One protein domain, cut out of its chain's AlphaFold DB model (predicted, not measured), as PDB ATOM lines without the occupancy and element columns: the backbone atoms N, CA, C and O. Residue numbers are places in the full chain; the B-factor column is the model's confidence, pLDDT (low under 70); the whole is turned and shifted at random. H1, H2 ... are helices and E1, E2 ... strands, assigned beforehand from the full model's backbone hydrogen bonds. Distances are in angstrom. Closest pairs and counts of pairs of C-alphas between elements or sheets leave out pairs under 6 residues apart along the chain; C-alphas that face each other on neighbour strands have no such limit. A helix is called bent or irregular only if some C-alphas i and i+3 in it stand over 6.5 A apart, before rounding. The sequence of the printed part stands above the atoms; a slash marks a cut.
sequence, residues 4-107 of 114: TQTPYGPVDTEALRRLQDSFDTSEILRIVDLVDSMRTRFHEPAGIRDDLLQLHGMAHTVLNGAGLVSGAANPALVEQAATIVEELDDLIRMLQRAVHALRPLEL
ATOM      1  N   THR A   4     -78.223 -30.232 -27.953       95.88
ATOM      2  CA  THR A   4     -78.302 -31.386 -28.860       95.88
ATOM      3  C   THR A   4     -77.253 -32.417 -28.457       95.88
ATOM      4  O   THR A   4     -76.071 -32.094 -28.368       95.88
ATOM      5  N   GLN A   5     -77.664 -33.669 -28.234       96.81
ATOM      6  CA  GLN A   5     -76.729 -34.765 -27.962       96.81
ATOM      7  C   GLN A   5     -76.049 -35.218 -29.255       96.81
ATOM      8  O   GLN A   5     -76.720 -35.510 -30.245       96.81
ATOM      9  N   THR A   6     -74.720 -35.307 -29.237       95.75
ATOM     10  CA  THR A   6     -73.918 -35.821 -30.354       95.75
ATOM     11  C   THR A   6     -72.980 -36.930 -29.866       95.75
ATOM     12  O   THR A   6     -72.719 -37.018 -28.663       95.75
ATOM     13  N   PRO A   7     -72.403 -37.750 -30.767       96.94
ATOM     14  CA  PRO A   7     -71.361 -38.712 -30.398       96.94
ATOM     15  C   PRO A   7     -70.117 -38.089 -29.739       96.94
ATOM     16  O   PRO A   7     -69.344 -38.806 -29.112       96.94
ATOM     17  N   TYR A   8     -69.929 -36.770 -29.860       95.06
ATOM     18  CA  TYR A   8     -68.790 -36.024 -29.315       95.06
ATOM     19  C   TYR A   8     -69.168 -35.166 -28.095       95.06
ATOM     20  O   TYR A   8     -68.405 -34.290 -27.692       95.06
ATOM     21  N   GLY A   9     -70.341 -35.421 -27.502       94.94
ATOM     22  CA  GLY A   9     -70.875 -34.693 -26.352       94.94
ATOM     23  C   GLY A   9     -72.020 -33.732 -26.703       94.94
ATOM     24  O   GLY A   9     -72.373 -33.574 -27.878       94.94
ATOM     25  N   PRO A  10     -72.656 -33.122 -25.687       95.88
ATOM     26  CA  PRO A  10     -73.729 -32.155 -25.885       95.88
ATOM     27  C   PRO A  10     -73.202 -30.832 -26.450       95.88
ATOM     28  O   PRO A  10     -72.149 -30.351 -26.032       95.88
ATOM     29  N   VAL A  11     -73.975 -30.211 -27.343       97.06
ATOM     30  CA  VAL A  11     -73.688 -28.883 -27.914       97.06
ATOM     31  C   VAL A  11     -74.918 -27.979 -27.859       97.06
ATOM     32  O   VAL A  11     -76.043 -28.480 -27.886       97.06
ATOM     33  N   ASP A  12     -74.730 -26.660 -27.807       96.69
ATOM     34  CA  ASP A  12     -75.845 -25.703 -27.871       96.69
ATOM     35  C   ASP A  12     -76.597 -25.832 -29.209       96.69
ATOM     36  O   ASP A  12     -76.001 -25.736 -30.287       96.69
ATOM     37  N   THR A  13     -77.912 -26.070 -29.152       96.31
ATOM     38  CA  THR A  13     -78.718 -26.373 -30.347       96.31
ATOM     39  C   THR A  13     -78.770 -25.204 -31.335       96.31
ATOM     40  O   THR A  13     -78.754 -25.425 -32.548       96.31
ATOM     41  N   GLU A  14     -78.815 -23.959 -30.859       95.50
ATOM     42  CA  GLU A  14     -78.943 -22.790 -31.735       95.50
ATOM     43  C   GLU A  14     -77.592 -22.377 -32.333       95.50
ATOM     44  O   GLU A  14     -77.520 -21.941 -33.484       95.50
ATOM     45  N   ALA A  15     -76.495 -22.522 -31.586       95.94
ATOM     46  CA  ALA A  15     -75.150 -22.392 -32.140       95.94
ATOM     47  C   ALA A  15     -74.874 -23.470 -33.197       95.94
ATOM     48  O   ALA A  15     -74.346 -23.148 -34.262       95.94
ATOM     49  N   LEU A  16     -75.294 -24.716 -32.943       96.81
ATOM     50  CA  LEU A  16     -75.170 -25.814 -33.900       96.81
ATOM     51  C   LEU A  16     -75.876 -25.490 -35.217       96.81
ATOM     52  O   LEU A  16     -75.249 -25.574 -36.269       96.81
ATOM     53  N   ARG A  17     -77.143 -25.066 -35.157       96.56
ATOM     54  CA  ARG A  17     -77.916 -24.699 -36.351       96.56
ATOM     55  C   ARG A  17     -77.227 -23.591 -37.150       96.56
ATOM     56  O   ARG A  17     -77.082 -23.706 -38.360       96.56
ATOM     57  N   ARG A  18     -76.752 -22.539 -36.475       96.31
ATOM     58  CA  ARG A  18     -76.049 -21.425 -37.130       96.31
ATOM     59  C   ARG A  18     -74.769 -21.876 -37.832       96.31
ATOM     60  O   ARG A  18     -74.542 -21.486 -38.969       96.31
ATOM     61  N   LEU A  19     -73.955 -22.706 -37.180       97.25
ATOM     62  CA  LEU A  19     -72.701 -23.183 -37.767       97.25
ATOM     63  C   LEU A  19     -72.921 -24.200 -38.889       97.25
ATOM     64  O   LEU A  19     -72.125 -24.222 -39.819       97.25
ATOM     65  N   GLN A  20     -73.997 -24.988 -38.856       97.12
ATOM     66  CA  GLN A  20     -74.366 -25.854 -39.982       97.12
ATOM     67  C   GLN A  20     -74.651 -25.058 -41.262       97.12
ATOM     68  O   GLN A  20     -74.341 -25.536 -42.349       97.12
ATOM     69  N   ASP A  21     -75.183 -23.841 -41.127       96.50
ATOM     70  CA  ASP A  21     -75.479 -22.964 -42.261       96.50
ATOM     71  C   ASP A  21     -74.256 -22.150 -42.733       96.50
ATOM     72  O   ASP A  21     -74.235 -21.686 -43.873       96.50
ATOM     73  N   SER A  22     -73.250 -21.932 -41.871       95.50
ATOM     74  CA  SER A  22     -72.205 -20.922 -42.119       95.50
ATOM     75  C   SER A  22     -70.754 -21.394 -42.015       95.50
ATOM     76  O   SER A  22     -69.865 -20.672 -42.465       95.50
ATOM     77  N   PHE A  23     -70.469 -22.521 -41.360       97.44
ATOM     78  CA  PHE A  23     -69.098 -22.959 -41.093       97.44
ATOM     79  C   PHE A  23     -68.606 -23.935 -42.165       97.44
ATOM     80  O   PHE A  23     -69.138 -25.033 -42.314       97.44
ATOM     81  N   ASP A  24     -67.546 -23.555 -42.876       97.06
ATOM     82  CA  ASP A  24     -66.860 -24.424 -43.829       97.06
ATOM     83  C   ASP A  24     -65.834 -25.302 -43.096       97.06
ATOM     84  O   ASP A  24     -64.777 -24.843 -42.662       97.06
ATOM     85  N   THR A  25     -66.128 -26.596 -42.963       97.25
ATOM     86  CA  THR A  25     -65.230 -27.546 -42.288       97.25
ATOM     87  C   THR A  25     -63.918 -27.776 -43.037       97.25
ATOM     88  O   THR A  25     -62.960 -28.254 -42.425       97.25
ATOM     89  N   SER A  26     -63.815 -27.391 -44.317       97.06
ATOM     90  CA  SER A  26     -62.553 -27.464 -45.059       97.06
ATOM     91  C   SER A  26     -61.493 -26.487 -44.536       97.06
ATOM     92  O   SER A  26     -60.305 -26.728 -44.747       97.06
ATOM     93  N   GLU A  27     -61.873 -25.455 -43.769       95.56
ATOM     94  CA  GLU A  27     -60.918 -24.596 -43.049       95.56
ATOM     95  C   GLU A  27     -60.033 -25.404 -42.091       95.56
ATOM     96  O   GLU A  27     -58.846 -25.121 -41.952       95.56
ATOM     97  N   ILE A  28     -60.576 -26.460 -41.474       97.50
ATOM     98  CA  ILE A  28     -59.808 -27.335 -40.579       97.50
ATOM     99  C   ILE A  28     -58.704 -28.053 -41.362       97.50
ATOM    100  O   ILE A  28     -57.582 -28.163 -40.875       97.50
ATOM    101  N   LEU A  29     -58.987 -28.489 -42.593       97.94
ATOM    102  CA  LEU A  29     -57.992 -29.135 -43.453       97.94
ATOM    103  C   LEU A  29     -56.912 -28.147 -43.909       97.94
ATOM    104  O   LEU A  29     -55.734 -28.480 -43.869       97.94
ATOM    105  N   ARG A  30     -57.277 -26.899 -44.225       95.62
ATOM    106  CA  ARG A  30     -56.286 -25.854 -44.546       95.62
ATOM    107  C   ARG A  30     -55.373 -25.538 -43.360       95.62
ATOM    108  O   ARG A  30     -54.201 -25.221 -43.545       95.62
ATOM    109  N   ILE A  31     -55.888 -25.634 -42.134       97.06
ATOM    110  CA  ILE A  31     -55.071 -25.514 -40.921       97.06
ATOM    111  C   ILE A  31     -54.118 -26.706 -40.779       97.06
ATOM    112  O   ILE A  31     -52.985 -26.513 -40.347       97.06
ATOM    113  N   VAL A  32     -54.527 -27.919 -41.164       96.38
ATOM    114  CA  VAL A  32     -53.615 -29.076 -41.212       96.38
ATOM    115  C   VAL A  32     -52.470 -28.816 -42.197       96.38
ATOM    116  O   VAL A  32     -51.313 -28.946 -41.803       96.38
ATOM    117  N   ASP A  33     -52.765 -28.340 -43.410       94.81
ATOM    118  CA  ASP A  33     -51.736 -27.989 -44.404       94.81
ATOM    119  C   ASP A  33     -50.765 -26.918 -43.875       94.81
ATOM    120  O   ASP A  33     -49.550 -26.967 -44.107       94.81
ATOM    121  N   LEU A  34     -51.290 -25.953 -43.112       93.06
ATOM    122  CA  LEU A  34     -50.480 -24.944 -42.444       93.06
ATOM    123  C   LEU A  34     -49.531 -25.571 -41.411       93.06
ATOM    124  O   LEU A  34     -48.345 -25.239 -41.384       93.06
ATOM    125  N   VAL A  35     -50.031 -26.482 -40.572       92.62
ATOM    126  CA  VAL A  35     -49.217 -27.192 -39.572       92.62
ATOM    127  C   VAL A  35     -48.135 -28.040 -40.243       92.62
ATOM    128  O   VAL A  35     -46.997 -28.054 -39.774       92.62
ATOM    129  N   ASP A  36     -48.439 -28.698 -41.361       92.81
ATOM    130  CA  ASP A  36     -47.452 -29.470 -42.125       92.81
ATOM    131  C   ASP A  36     -46.370 -28.575 -42.753       92.81
ATOM    132  O   ASP A  36     -45.181 -28.920 -42.739       92.81
ATOM    133  N   SER A  37     -46.751 -27.385 -43.220       88.69
ATOM    134  CA  SER A  37     -45.808 -26.374 -43.720       88.69
ATOM    135  C   SER A  37     -44.859 -25.904 -42.613       88.69
ATOM    136  O   SER A  37     -43.642 -25.861 -42.802       88.69
ATOM    137  N   MET A  38     -45.394 -25.638 -41.417       89.88
ATOM    138  CA  MET A  38     -44.591 -25.305 -40.237       89.88
ATOM    139  C   MET A  38     -43.660 -26.453 -39.847       89.88
ATOM    140  O   MET A  38     -42.475 -26.229 -39.607       89.88
ATOM    141  N   ARG A  39     -44.163 -27.697 -39.820       89.12
ATOM    142  CA  ARG A  39     -43.359 -28.884 -39.490       89.12
ATOM    143  C   ARG A  39     -42.149 -29.004 -40.408       89.12
ATOM    144  O   ARG A  39     -41.050 -29.250 -39.921       89.12
ATOM    145  N   THR A  40     -42.354 -28.798 -41.705       87.25
ATOM    146  CA  THR A  40     -41.279 -28.800 -42.704       87.25
ATOM    147  C   THR A  40     -40.215 -27.764 -42.341       87.25
ATOM    148  O   THR A  40     -39.042 -28.103 -42.215       87.25
ATOM    149  N   ARG A  41     -40.611 -26.521 -42.044       86.19
ATOM    150  CA  ARG A  41     -39.657 -25.460 -41.693       86.19
ATOM    151  C   ARG A  41     -38.906 -25.699 -40.377       86.19
ATOM    152  O   ARG A  41     -37.757 -25.281 -40.239       86.19
ATOM    153  N   PHE A  42     -39.525 -26.379 -39.416       86.81
ATOM    154  CA  PHE A  42     -38.883 -26.716 -38.145       86.81
ATOM    155  C   PHE A  42     -37.948 -27.929 -38.218       86.81
ATOM    156  O   PHE A  42     -37.033 -28.018 -37.397       86.81
ATOM    157  N   HIS A  43     -38.187 -28.869 -39.139       80.25
ATOM    158  CA  HIS A  43     -37.520 -30.174 -39.138       80.25
ATOM    159  C   HIS A  43     -36.522 -30.383 -40.279       80.25
ATOM    160  O   HIS A  43     -35.575 -31.148 -40.107       80.25
ATOM    161  N   GLU A  44     -36.720 -29.733 -41.425       81.19
ATOM    162  CA  GLU A  44     -35.833 -29.917 -42.572       81.19
ATOM    163  C   GLU A  44     -34.444 -29.295 -42.336       81.19
ATOM    164  O   GLU A  44     -34.319 -28.316 -41.590       81.19
ATOM    165  N   PRO A  45     -33.387 -29.835 -42.972       76.62
ATOM    166  CA  PRO A  45     -32.069 -29.204 -43.005       76.62
ATOM    167  C   PRO A  45     -32.148 -27.772 -43.544       76.62
ATOM    168  O   PRO A  45     -32.893 -27.511 -44.488       76.62
ATOM    169  N   ALA A  46     -31.363 -26.855 -42.966       77.81
ATOM    170  CA  ALA A  46     -31.504 -25.410 -43.205       77.81
ATOM    171  C   ALA A  46     -32.897 -24.877 -42.801       77.81
ATOM    172  O   ALA A  46     -33.419 -23.923 -43.379       77.81
ATOM    173  N   GLY A  47     -33.503 -25.532 -41.808       86.44
ATOM    174  CA  GLY A  47     -34.704 -25.119 -41.096       86.44
ATOM    175  C   GLY A  47     -34.419 -24.028 -40.059       86.44
ATOM    176  O   GLY A  47     -33.270 -23.706 -39.754       86.44
ATOM    177  N   ILE A  48     -35.478 -23.483 -39.456       91.31
ATOM    178  CA  ILE A  48     -35.365 -22.340 -38.528       91.31
ATOM    179  C   ILE A  48     -34.513 -22.685 -37.303       91.31
ATOM    180  O   ILE A  48     -33.872 -21.828 -36.701       91.31
ATOM    181  N   ARG A  49     -34.455 -23.974 -36.955       90.75
ATOM    182  CA  ARG A  49     -33.553 -24.499 -35.932       90.75
ATOM    183  C   ARG A  49     -32.088 -24.240 -36.280       90.75
ATOM    184  O   ARG A  49     -31.343 -23.791 -35.414       90.75
ATOM    185  N   ASP A  50     -31.679 -24.544 -37.505       89.75
ATOM    186  CA  ASP A  50     -30.294 -24.375 -37.941       89.75
ATOM    187  C   ASP A  50     -29.957 -22.883 -38.047       89.75
ATOM    188  O   ASP A  50     -28.907 -22.459 -37.565       89.75
ATOM    189  N   ASP A  51     -30.900 -22.072 -38.534       91.50
ATOM    190  CA  ASP A  51     -30.766 -20.614 -38.589       91.50
ATOM    191  C   ASP A  51     -30.590 -19.985 -37.199       91.50
ATOM    192  O   ASP A  51     -29.737 -19.111 -37.012       91.50
ATOM    193  N   LEU A  52     -31.348 -20.453 -36.200       93.75
ATOM    194  CA  LEU A  52     -31.224 -20.025 -34.804       93.75
ATOM    195  C   LEU A  52     -29.901 -20.476 -34.171       93.75
ATOM    196  O   LEU A  52     -29.297 -19.717 -33.412       93.75
ATOM    197  N   LEU A  53     -29.434 -21.690 -34.470       92.31
ATOM    198  CA  LEU A  53     -28.140 -22.184 -33.992       92.31
ATOM    199  C   LEU A  53     -26.978 -21.396 -34.607       92.31
ATOM    200  O   LEU A  53     -26.023 -21.056 -33.903       92.31
ATOM    201  N   GLN A  54     -27.078 -21.050 -35.890       91.56
ATOM    202  CA  GLN A  54     -26.127 -20.171 -36.558       91.56
ATOM    203  C   GLN A  54     -26.141 -18.773 -35.929       91.56
ATOM    204  O   GLN A  54     -25.084 -18.279 -35.526       91.56
ATOM    205  N   LEU A  55     -27.323 -18.170 -35.754       93.56
ATOM    206  CA  LEU A  55     -27.470 -16.871 -35.092       93.56
ATOM    207  C   LEU A  55     -26.862 -16.891 -33.683       93.56
ATOM    208  O   LEU A  55     -26.155 -15.958 -33.297       93.56
ATOM    209  N   HIS A  56     -27.083 -17.970 -32.930       94.12
ATOM    210  CA  HIS A  56     -26.478 -18.162 -31.618       94.12
ATOM    211  C   HIS A  56     -24.948 -18.161 -31.686       94.12
ATOM    212  O   HIS A  56     -24.321 -17.436 -30.918       94.12
ATOM    213  N   GLY A  57     -24.332 -18.912 -32.605       92.12
ATOM    214  CA  GLY A  57     -22.873 -18.934 -32.766       92.12
ATOM    215  C   GLY A  57     -22.289 -17.553 -33.090       92.12
ATOM    216  O   GLY A  57     -21.274 -17.142 -32.514       92.12
ATOM    217  N   MET A  58     -22.974 -16.793 -33.949       92.38
ATOM    218  CA  MET A  58     -22.600 -15.418 -34.289       92.38
ATOM    219  C   MET A  58     -22.706 -14.493 -33.068       92.38
ATOM    220  O   MET A  58     -21.753 -13.786 -32.738       92.38
ATOM    221  N   ALA A  59     -23.835 -14.530 -32.354       93.50
ATOM    222  CA  ALA A  59     -24.054 -13.731 -31.153       93.50
ATOM    223  C   ALA A  59     -23.074 -14.106 -30.032       93.50
ATOM    224  O   ALA A  59     -22.559 -13.230 -29.348       93.50
ATOM    225  N   HIS A  60     -22.757 -15.389 -29.873       93.62
ATOM    226  CA  HIS A  60     -21.798 -15.872 -28.886       93.62
ATOM    227  C   HIS A  60     -20.382 -15.344 -29.155       93.62
ATOM    228  O   HIS A  60     -19.687 -14.922 -28.233       93.62
ATOM    229  N   THR A  61     -19.980 -15.289 -30.425       91.56
ATOM    230  CA  THR A  61     -18.707 -14.678 -30.833       91.56
ATOM    231  C   THR A  61     -18.690 -13.180 -30.506       91.56
ATOM    232  O   THR A  61     -17.770 -12.699 -29.849       91.56
ATOM    233  N   VAL A  62     -19.718 -12.437 -30.934       92.00
ATOM    234  CA  VAL A  62     -19.751 -10.964 -30.842       92.00
ATOM    235  C   VAL A  62     -19.989 -10.462 -29.418       92.00
ATOM    236  O   VAL A  62     -19.327  -9.526 -28.979       92.00
ATOM    237  N   LEU A  63     -20.941 -11.059 -28.699       93.12
ATOM    238  CA  LEU A  63     -21.378 -10.591 -27.383       93.12
ATOM    239  C   LEU A  63     -20.563 -11.206 -26.245       93.12
ATOM    240  O   LEU A  63     -20.328 -10.537 -25.241       93.12
ATOM    241  N   ASN A  64     -20.116 -12.457 -26.397       93.94
ATOM    242  CA  ASN A  64     -19.458 -13.194 -25.315       93.94
ATOM    243  C   ASN A  64     -17.952 -13.394 -25.550       93.94
ATOM    244  O   ASN A  64     -17.287 -13.988 -24.703       93.94
ATOM    245  N   GLY A  65     -17.402 -12.912 -26.670       89.06
ATOM    246  CA  GLY A  65     -15.969 -12.996 -26.971       89.06
ATOM    247  C   GLY A  65     -15.473 -14.416 -27.258       89.06
ATOM    248  O   GLY A  65     -14.290 -14.701 -27.079       89.06
ATOM    249  N   ALA A  66     -16.368 -15.318 -27.664       88.44
ATOM    250  CA  ALA A  66     -15.982 -16.663 -28.070       88.44
ATOM    251  C   ALA A  66     -15.140 -16.645 -29.356       88.44
ATOM    252  O   ALA A  66     -15.187 -15.697 -30.143       88.44
ATOM    253  N   GLY A  67     -14.366 -17.710 -29.577       83.31
ATOM    254  CA  GLY A  67     -13.616 -17.880 -30.820       83.31
ATOM    255  C   GLY A  67     -14.545 -17.920 -32.036       83.31
ATOM    256  O   GLY A  67     -15.670 -18.409 -31.938       83.31
ATOM    257  N   LEU A  68     -14.061 -17.421 -33.178       78.50
ATOM    258  CA  LEU A  68     -14.814 -17.435 -34.432       78.50
ATOM    259  C   LEU A  68     -15.299 -18.852 -34.746       78.50
ATOM    260  O   LEU A  68     -14.501 -19.787 -34.848       78.50
ATOM    261  N   VAL A  69     -16.606 -18.992 -34.947       68.12
ATOM    262  CA  VAL A  69     -17.179 -20.218 -35.497       68.12
ATOM    263  C   VAL A  69     -16.749 -20.303 -36.969       68.12
ATOM    264  O   VAL A  69     -17.069 -19.425 -37.766       68.12
ATOM    265  N   SER A  70     -15.961 -21.321 -37.329       57.03
ATOM    266  CA  SER A  70     -15.523 -21.541 -38.715       57.03
ATOM    267  C   SER A  70     -16.711 -21.882 -39.614       57.03
ATOM    268  O   SER A  70     -17.342 -22.919 -39.427       57.03
ATOM    269  N   GLY A  71     -16.969 -21.041 -40.618       60.66
ATOM    270  CA  GLY A  71     -18.016 -21.248 -41.624       60.66
ATOM    271  C   GLY A  71     -18.699 -19.934 -41.990       60.66
ATOM    272  O   GLY A  71     -19.569 -19.484 -41.264       60.66
ATOM    273  N   ALA A  72     -18.229 -19.320 -43.082       53.19
ATOM    274  CA  ALA A  72     -18.792 -18.188 -43.830       53.19
ATOM    275  C   ALA A  72     -19.779 -17.264 -43.084       53.19
ATOM    276  O   ALA A  72     -20.961 -17.559 -42.955       53.19
ATOM    277  N   ALA A  73     -19.295 -16.081 -42.693       60.69
ATOM    278  CA  ALA A  73     -20.088 -14.963 -42.180       60.69
ATOM    279  C   ALA A  73     -20.977 -14.333 -43.274       60.69
ATOM    280  O   ALA A  73     -20.784 -13.181 -43.656       60.69
ATOM    281  N   ASN A  74     -21.901 -15.114 -43.829       66.06
ATOM    282  CA  ASN A  74     -22.947 -14.628 -44.710       66.06
ATOM    283  C   ASN A  74     -24.231 -15.431 -44.435       66.06
ATOM    284  O   ASN A  74     -24.209 -16.651 -44.621       66.06
ATOM    285  N   PRO A  75     -25.329 -14.794 -43.992       78.00
ATOM    286  CA  PRO A  75     -25.527 -13.345 -43.824       78.00
ATOM    287  C   PRO A  75     -24.860 -12.744 -42.572       78.00
ATOM    288  O   PRO A  75     -24.325 -13.460 -41.721       78.00
ATOM    289  N   ALA A  76     -24.857 -11.408 -42.472       90.12
ATOM    290  CA  ALA A  76     -24.364 -10.690 -41.293       90.12
ATOM    291  C   ALA A  76     -25.265 -10.923 -40.064       90.12
ATOM    292  O   ALA A  76     -26.441 -11.245 -40.200       90.12
ATOM    293  N   LEU A  77     -24.742 -10.712 -38.844       92.06
ATOM    294  CA  LEU A  77     -25.477 -10.993 -37.592       92.06
ATOM    295  C   LEU A  77     -26.852 -10.315 -37.545       92.06
ATOM    296  O   LEU A  77     -27.846 -10.950 -37.204       92.06
ATOM    297  N   VAL A  78     -26.896  -9.027 -37.885       95.06
ATOM    298  CA  VAL A  78     -28.132  -8.232 -37.853       95.06
ATOM    299  C   VAL A  78     -29.105  -8.673 -38.947       95.06
ATOM    300  O   VAL A  78     -30.302  -8.726 -38.697       95.06
ATOM    301  N   GLU A  79     -28.604  -9.033 -40.128       94.38
ATOM    302  CA  GLU A  79     -29.424  -9.522 -41.244       94.38
ATOM    303  C   GLU A  79     -30.037 -10.887 -40.918       94.38
ATOM    304  O   GLU A  79     -31.238 -11.065 -41.077       94.38
ATOM    305  N   GLN A  80     -29.245 -11.822 -40.378       93.25
ATOM    306  CA  GLN A  80     -29.743 -13.125 -39.930       93.25
ATOM    307  C   GLN A  80     -30.822 -12.962 -38.855       93.25
ATOM    308  O   GLN A  80     -31.856 -13.626 -38.901       93.25
ATOM    309  N   ALA A  81     -30.600 -12.061 -37.891       96.12
ATOM    310  CA  ALA A  81     -31.583 -11.776 -36.853       96.12
ATOM    311  C   ALA A  81     -32.881 -11.199 -37.437       96.12
ATOM    312  O   ALA A  81     -33.958 -11.650 -37.055       96.12
ATOM    313  N   ALA A  82     -32.789 -10.243 -38.366       96.50
ATOM    314  CA  ALA A  82     -33.954  -9.644 -39.014       96.50
ATOM    315  C   ALA A  82     -34.768 -10.686 -39.795       96.50
ATOM    316  O   ALA A  82     -35.970 -10.792 -39.572       96.50
ATOM    317  N   THR A  83     -34.112 -11.516 -40.610       94.69
ATOM    318  CA  THR A  83     -34.763 -12.596 -41.368       94.69
ATOM    319  C   THR A  83     -35.505 -13.569 -40.451       94.69
ATOM    320  O   THR A  83     -36.662 -13.897 -40.698       94.69
ATOM    321  N   ILE A  84     -34.868 -14.009 -39.358       95.19
ATOM    322  CA  ILE A  84     -35.505 -14.921 -38.397       95.19
ATOM    323  C   ILE A  84     -36.702 -14.246 -37.713       95.19
ATOM    324  O   ILE A  84     -37.724 -14.892 -37.502       95.19
ATOM    325  N   VAL A  85     -36.597 -12.960 -37.359       97.69
ATOM    326  CA  VAL A  85     -37.712 -12.210 -36.758       97.69
ATOM    327  C   VAL A  85     -38.891 -12.102 -37.724       97.69
ATOM    328  O   VAL A  85     -40.012 -12.399 -37.321       97.69
ATOM    329  N   GLU A  86     -38.649 -11.730 -38.983       96.81
ATOM    330  CA  GLU A  86     -39.693 -11.636 -40.013       96.81
ATOM    331  C   GLU A  86     -40.419 -12.970 -40.198       96.81
ATOM    332  O   GLU A  86     -41.649 -13.027 -40.209       96.81
ATOM    333  N   GLU A  87     -39.666 -14.064 -40.261       94.44
ATOM    334  CA  GLU A  87     -40.258 -15.384 -40.407       94.44
ATOM    335  C   GLU A  87     -41.076 -15.810 -39.180       94.44
ATOM    336  O   GLU A  87     -42.174 -16.355 -39.318       94.44
ATOM    337  N   LEU A  88     -40.580 -15.546 -37.966       95.31
ATOM    338  CA  LEU A  88     -41.334 -15.812 -36.740       95.31
ATOM    339  C   LEU A  88     -42.635 -15.000 -36.699       95.31
ATOM    340  O   LEU A  88     -43.672 -15.537 -36.303       95.31
ATOM    341  N   ASP A  89     -42.611 -13.743 -37.139       97.31
ATOM    342  CA  ASP A  89     -43.810 -12.910 -37.250       97.31
ATOM    343  C   ASP A  89     -44.815 -13.488 -38.256       97.31
ATOM    344  O   ASP A  89     -46.023 -13.502 -37.987       97.31
ATOM    345  N   ASP A  90     -44.351 -14.019 -39.386       94.12
ATOM    346  CA  ASP A  90     -45.209 -14.695 -40.359       94.12
ATOM    347  C   ASP A  90     -45.825 -15.976 -39.785       94.12
ATOM    348  O   ASP A  90     -47.038 -16.190 -39.902       94.12
ATOM    349  N   LEU A  91     -45.035 -16.793 -39.081       93.06
ATOM    350  CA  LEU A  91     -45.525 -17.972 -38.360       93.06
ATOM    351  C   LEU A  91     -46.606 -17.593 -37.335       93.06
ATOM    352  O   LEU A  91     -47.663 -18.231 -37.283       93.06
ATOM    353  N   ILE A  92     -46.390 -16.522 -36.566       95.69
ATOM    354  CA  ILE A  92     -47.366 -15.997 -35.602       95.69
ATOM    355  C   ILE A  92     -48.657 -15.579 -36.311       95.69
ATOM    356  O   ILE A  92     -49.744 -15.978 -35.885       95.69
ATOM    357  N   ARG A  93     -48.569 -14.812 -37.404       95.81
ATOM    358  CA  ARG A  93     -49.747 -14.373 -38.176       95.81
ATOM    359  C   ARG A  93     -50.539 -15.558 -38.710       95.81
ATOM    360  O   ARG A  93     -51.771 -15.543 -38.676       95.81
ATOM    361  N   MET A  94     -49.853 -16.589 -39.191       93.44
ATOM    362  CA  MET A  94     -50.498 -17.801 -39.682       93.44
ATOM    363  C   MET A  94     -51.230 -18.555 -38.563       93.44
ATOM    364  O   MET A  94     -52.407 -18.888 -38.722       93.44
ATOM    365  N   LEU A  95     -50.598 -18.738 -37.397       95.19
ATOM    366  CA  LEU A  95     -51.245 -19.346 -36.228       95.19
ATOM    367  C   LEU A  95     -52.452 -18.529 -35.747       95.19
ATOM    368  O   LEU A  95     -53.496 -19.092 -35.425       95.19
ATOM    369  N   GLN A  96     -52.355 -17.199 -35.746       97.12
ATOM    370  CA  GLN A  96     -53.468 -16.322 -35.368       97.12
ATOM    371  C   GLN A  96     -54.679 -16.469 -36.298       97.12
ATOM    372  O   GLN A  96     -55.819 -16.428 -35.820       97.12
ATOM    373  N   ARG A  97     -54.450 -16.661 -37.605       94.56
ATOM    374  CA  ARG A  97     -55.517 -16.949 -38.578       94.56
ATOM    375  C   ARG A  97     -56.171 -18.298 -38.303       94.56
ATOM    376  O   ARG A  97     -57.395 -18.360 -38.259       94.56
ATOM    377  N   ALA A  98     -55.377 -19.340 -38.045       96.12
ATOM    378  CA  ALA A  98     -55.894 -20.660 -37.687       96.12
ATOM    379  C   ALA A  98     -56.762 -20.605 -36.417       96.12
ATOM    380  O   ALA A  98     -57.879 -21.117 -36.397       96.12
ATOM    381  N   VAL A  99     -56.299 -19.897 -35.382       96.88
ATOM    382  CA  VAL A  99     -57.078 -19.671 -34.154       96.88
ATOM    383  C   VAL A  99     -58.399 -18.958 -34.453       96.88
ATOM    384  O   VAL A  99     -59.437 -19.360 -33.931       96.88
ATOM    385  N   HIS A 100     -58.390 -17.919 -35.292       96.50
ATOM    386  CA  HIS A 100     -59.620 -17.218 -35.675       96.50
ATOM    387  C   HIS A 100     -60.600 -18.114 -36.430       96.50
ATOM    388  O   HIS A 100     -61.796 -18.044 -36.159       96.50
ATOM    389  N   ALA A 101     -60.105 -18.956 -37.337       95.94
ATOM    390  CA  ALA A 101     -60.929 -19.882 -38.102       95.94
ATOM    391  C   ALA A 101     -61.585 -20.958 -37.220       95.94
ATOM    392  O   ALA A 101     -62.716 -21.345 -37.486       95.94
ATOM    393  N   LEU A 102     -60.929 -21.405 -36.144       96.94
ATOM    394  CA  LEU A 102     -61.489 -22.413 -35.231       96.94
ATOM    395  C   LEU A 102     -62.412 -21.830 -34.155       96.94
ATOM    396  O   LEU A 102     -63.295 -22.529 -33.660       96.94
ATOM    397  N   ARG A 103     -62.252 -20.548 -33.810       96.88
ATOM    398  CA  ARG A 103     -63.001 -19.883 -32.730       96.88
ATOM    399  C   ARG A 103     -64.533 -20.000 -32.828       96.88
ATOM    400  O   ARG A 103     -65.155 -20.157 -31.781       96.88
ATOM    401  N   PRO A 104     -65.178 -19.979 -34.013       96.69
ATOM    402  CA  PRO A 104     -66.620 -20.195 -34.110       96.69
ATOM    403  C   PRO A 104     -67.081 -21.529 -33.516       96.69
ATOM    404  O   PRO A 104     -68.166 -21.583 -32.948       96.69
ATOM    405  N   LEU A 105     -66.262 -22.584 -33.576       96.62
ATOM    406  CA  LEU A 105     -66.612 -23.889 -33.011       96.62
ATOM    407  C   LEU A 105     -66.745 -23.848 -31.483       96.62
ATOM    408  O   LEU A 105     -67.504 -24.632 -30.920       96.62
ATOM    409  N   GLU A 106     -66.091 -22.903 -30.802       95.44
ATOM    410  CA  GLU A 106     -66.251 -22.708 -29.354       95.44
ATOM    411  C   GLU A 106     -67.673 -22.258 -28.980       95.44
ATOM    412  O   GLU A 106     -68.112 -22.475 -27.850       95.44
ATOM    413  N   LEU A 107     -68.430 -21.683 -29.924       94.44
ATOM    414  CA  LEU A 107     -69.831 -21.304 -29.713       94.44
ATOM    415  C   LEU A 107     -70.743 -22.520 -29.520       94.44
ATOM    416  O   LEU A 107     -71.824 -22.367 -28.961       94.44
TER     417      LEU A 107
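What this domain is: This is residues 4 to 107 of the 114 residues of the protein "TnpC protein" of Cupriavidus taiwanensis (UniProt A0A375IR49). You are looking at a thin rod in which one long helix, H4, runs back beside a broken row made by H2 and then H3, with H2 alongside its later part and H3 meeting its first turns. At one end sits a small head, the strand hairpin E1 and E2 followed by H1, and at the other end a loop, residues 65 to 76, turns the printed part round into H4, whose last residues come back to the head. The 104 printed residues hold two named strands and four named helices in the order E1, E2, H1, H2, H3, H4; the two strands are antiparallel, and the class is mostly helix. The whole is extended, with a radius of gyration of the C-alphas of 21.5 A and spans of 66 by 22 by 20 A.

How they stand to each other: Start at E1, residues 4 to 6, and E2, residues 9 to 12, a hairpin with 149 degrees between their directions. Look there for N 4 and O 11, 2.8 A apart, and N 11 and O 4, 3.0 A, both within hydrogen-bond range. Next comes H1, residues 13 to 22, and after a tight link H2, residues 26 to 43, which is apart from H1. H3, residues 48 to 64, touches H2 only at the corner, with Phe 42 and Ile 48 the closest C-alphas at 5.6 A. H4, residues 77 to 107, is the hub, touching the three other helices. With residues 77 to 84 alone it touches H3, closest at the C-alphas of Met 58 and Leu 77, 6.2 A; the two form a helical hairpin at a steep tilt of 44 degrees, opposite ways. With residues 91 to 102 alone H4 touches H2, at a shallow tilt of 26 degrees, opposite ways; the C-alphas of Ile 31 and Ala 98 come closest, 5.9 A. With residues 104 to 107 alone it only just touches H1, with 3 pairs of C-alphas within 8 A, the closest being Ala 15 and Leu 107 at 5.9 A. In H1, H2 and H3 every O i to N i+4 pair is within hydrogen-bond range; in H4, 23 of 27 are.

Where its parts are: Find C-alpha 4 at (-78.302, -31.386, -28.860), where E1 begins. H1 covers 14.5 A, H2 25.9 A and H3 22.6 A from first to last C-alpha. H4 covers 46.2 A, from C-alpha 77 at (-25.477, -10.993, -37.592) to C-alpha 107 at (-69.831, -21.304, -29.713). It has a kink of 30 degrees near residue 101 and is only just irregular, with C-alphas 101 and 104 7.0 A apart.

The domain as a whole: The two C-alphas farthest apart are those of Thr 4 and Gly 67, 66.1 A. The printed part has no cut, and its one long link is the 12 residues from H3 to H4. Within it, residues 69 to 74 have pLDDT under 70; the mean of the printed part is 91.4.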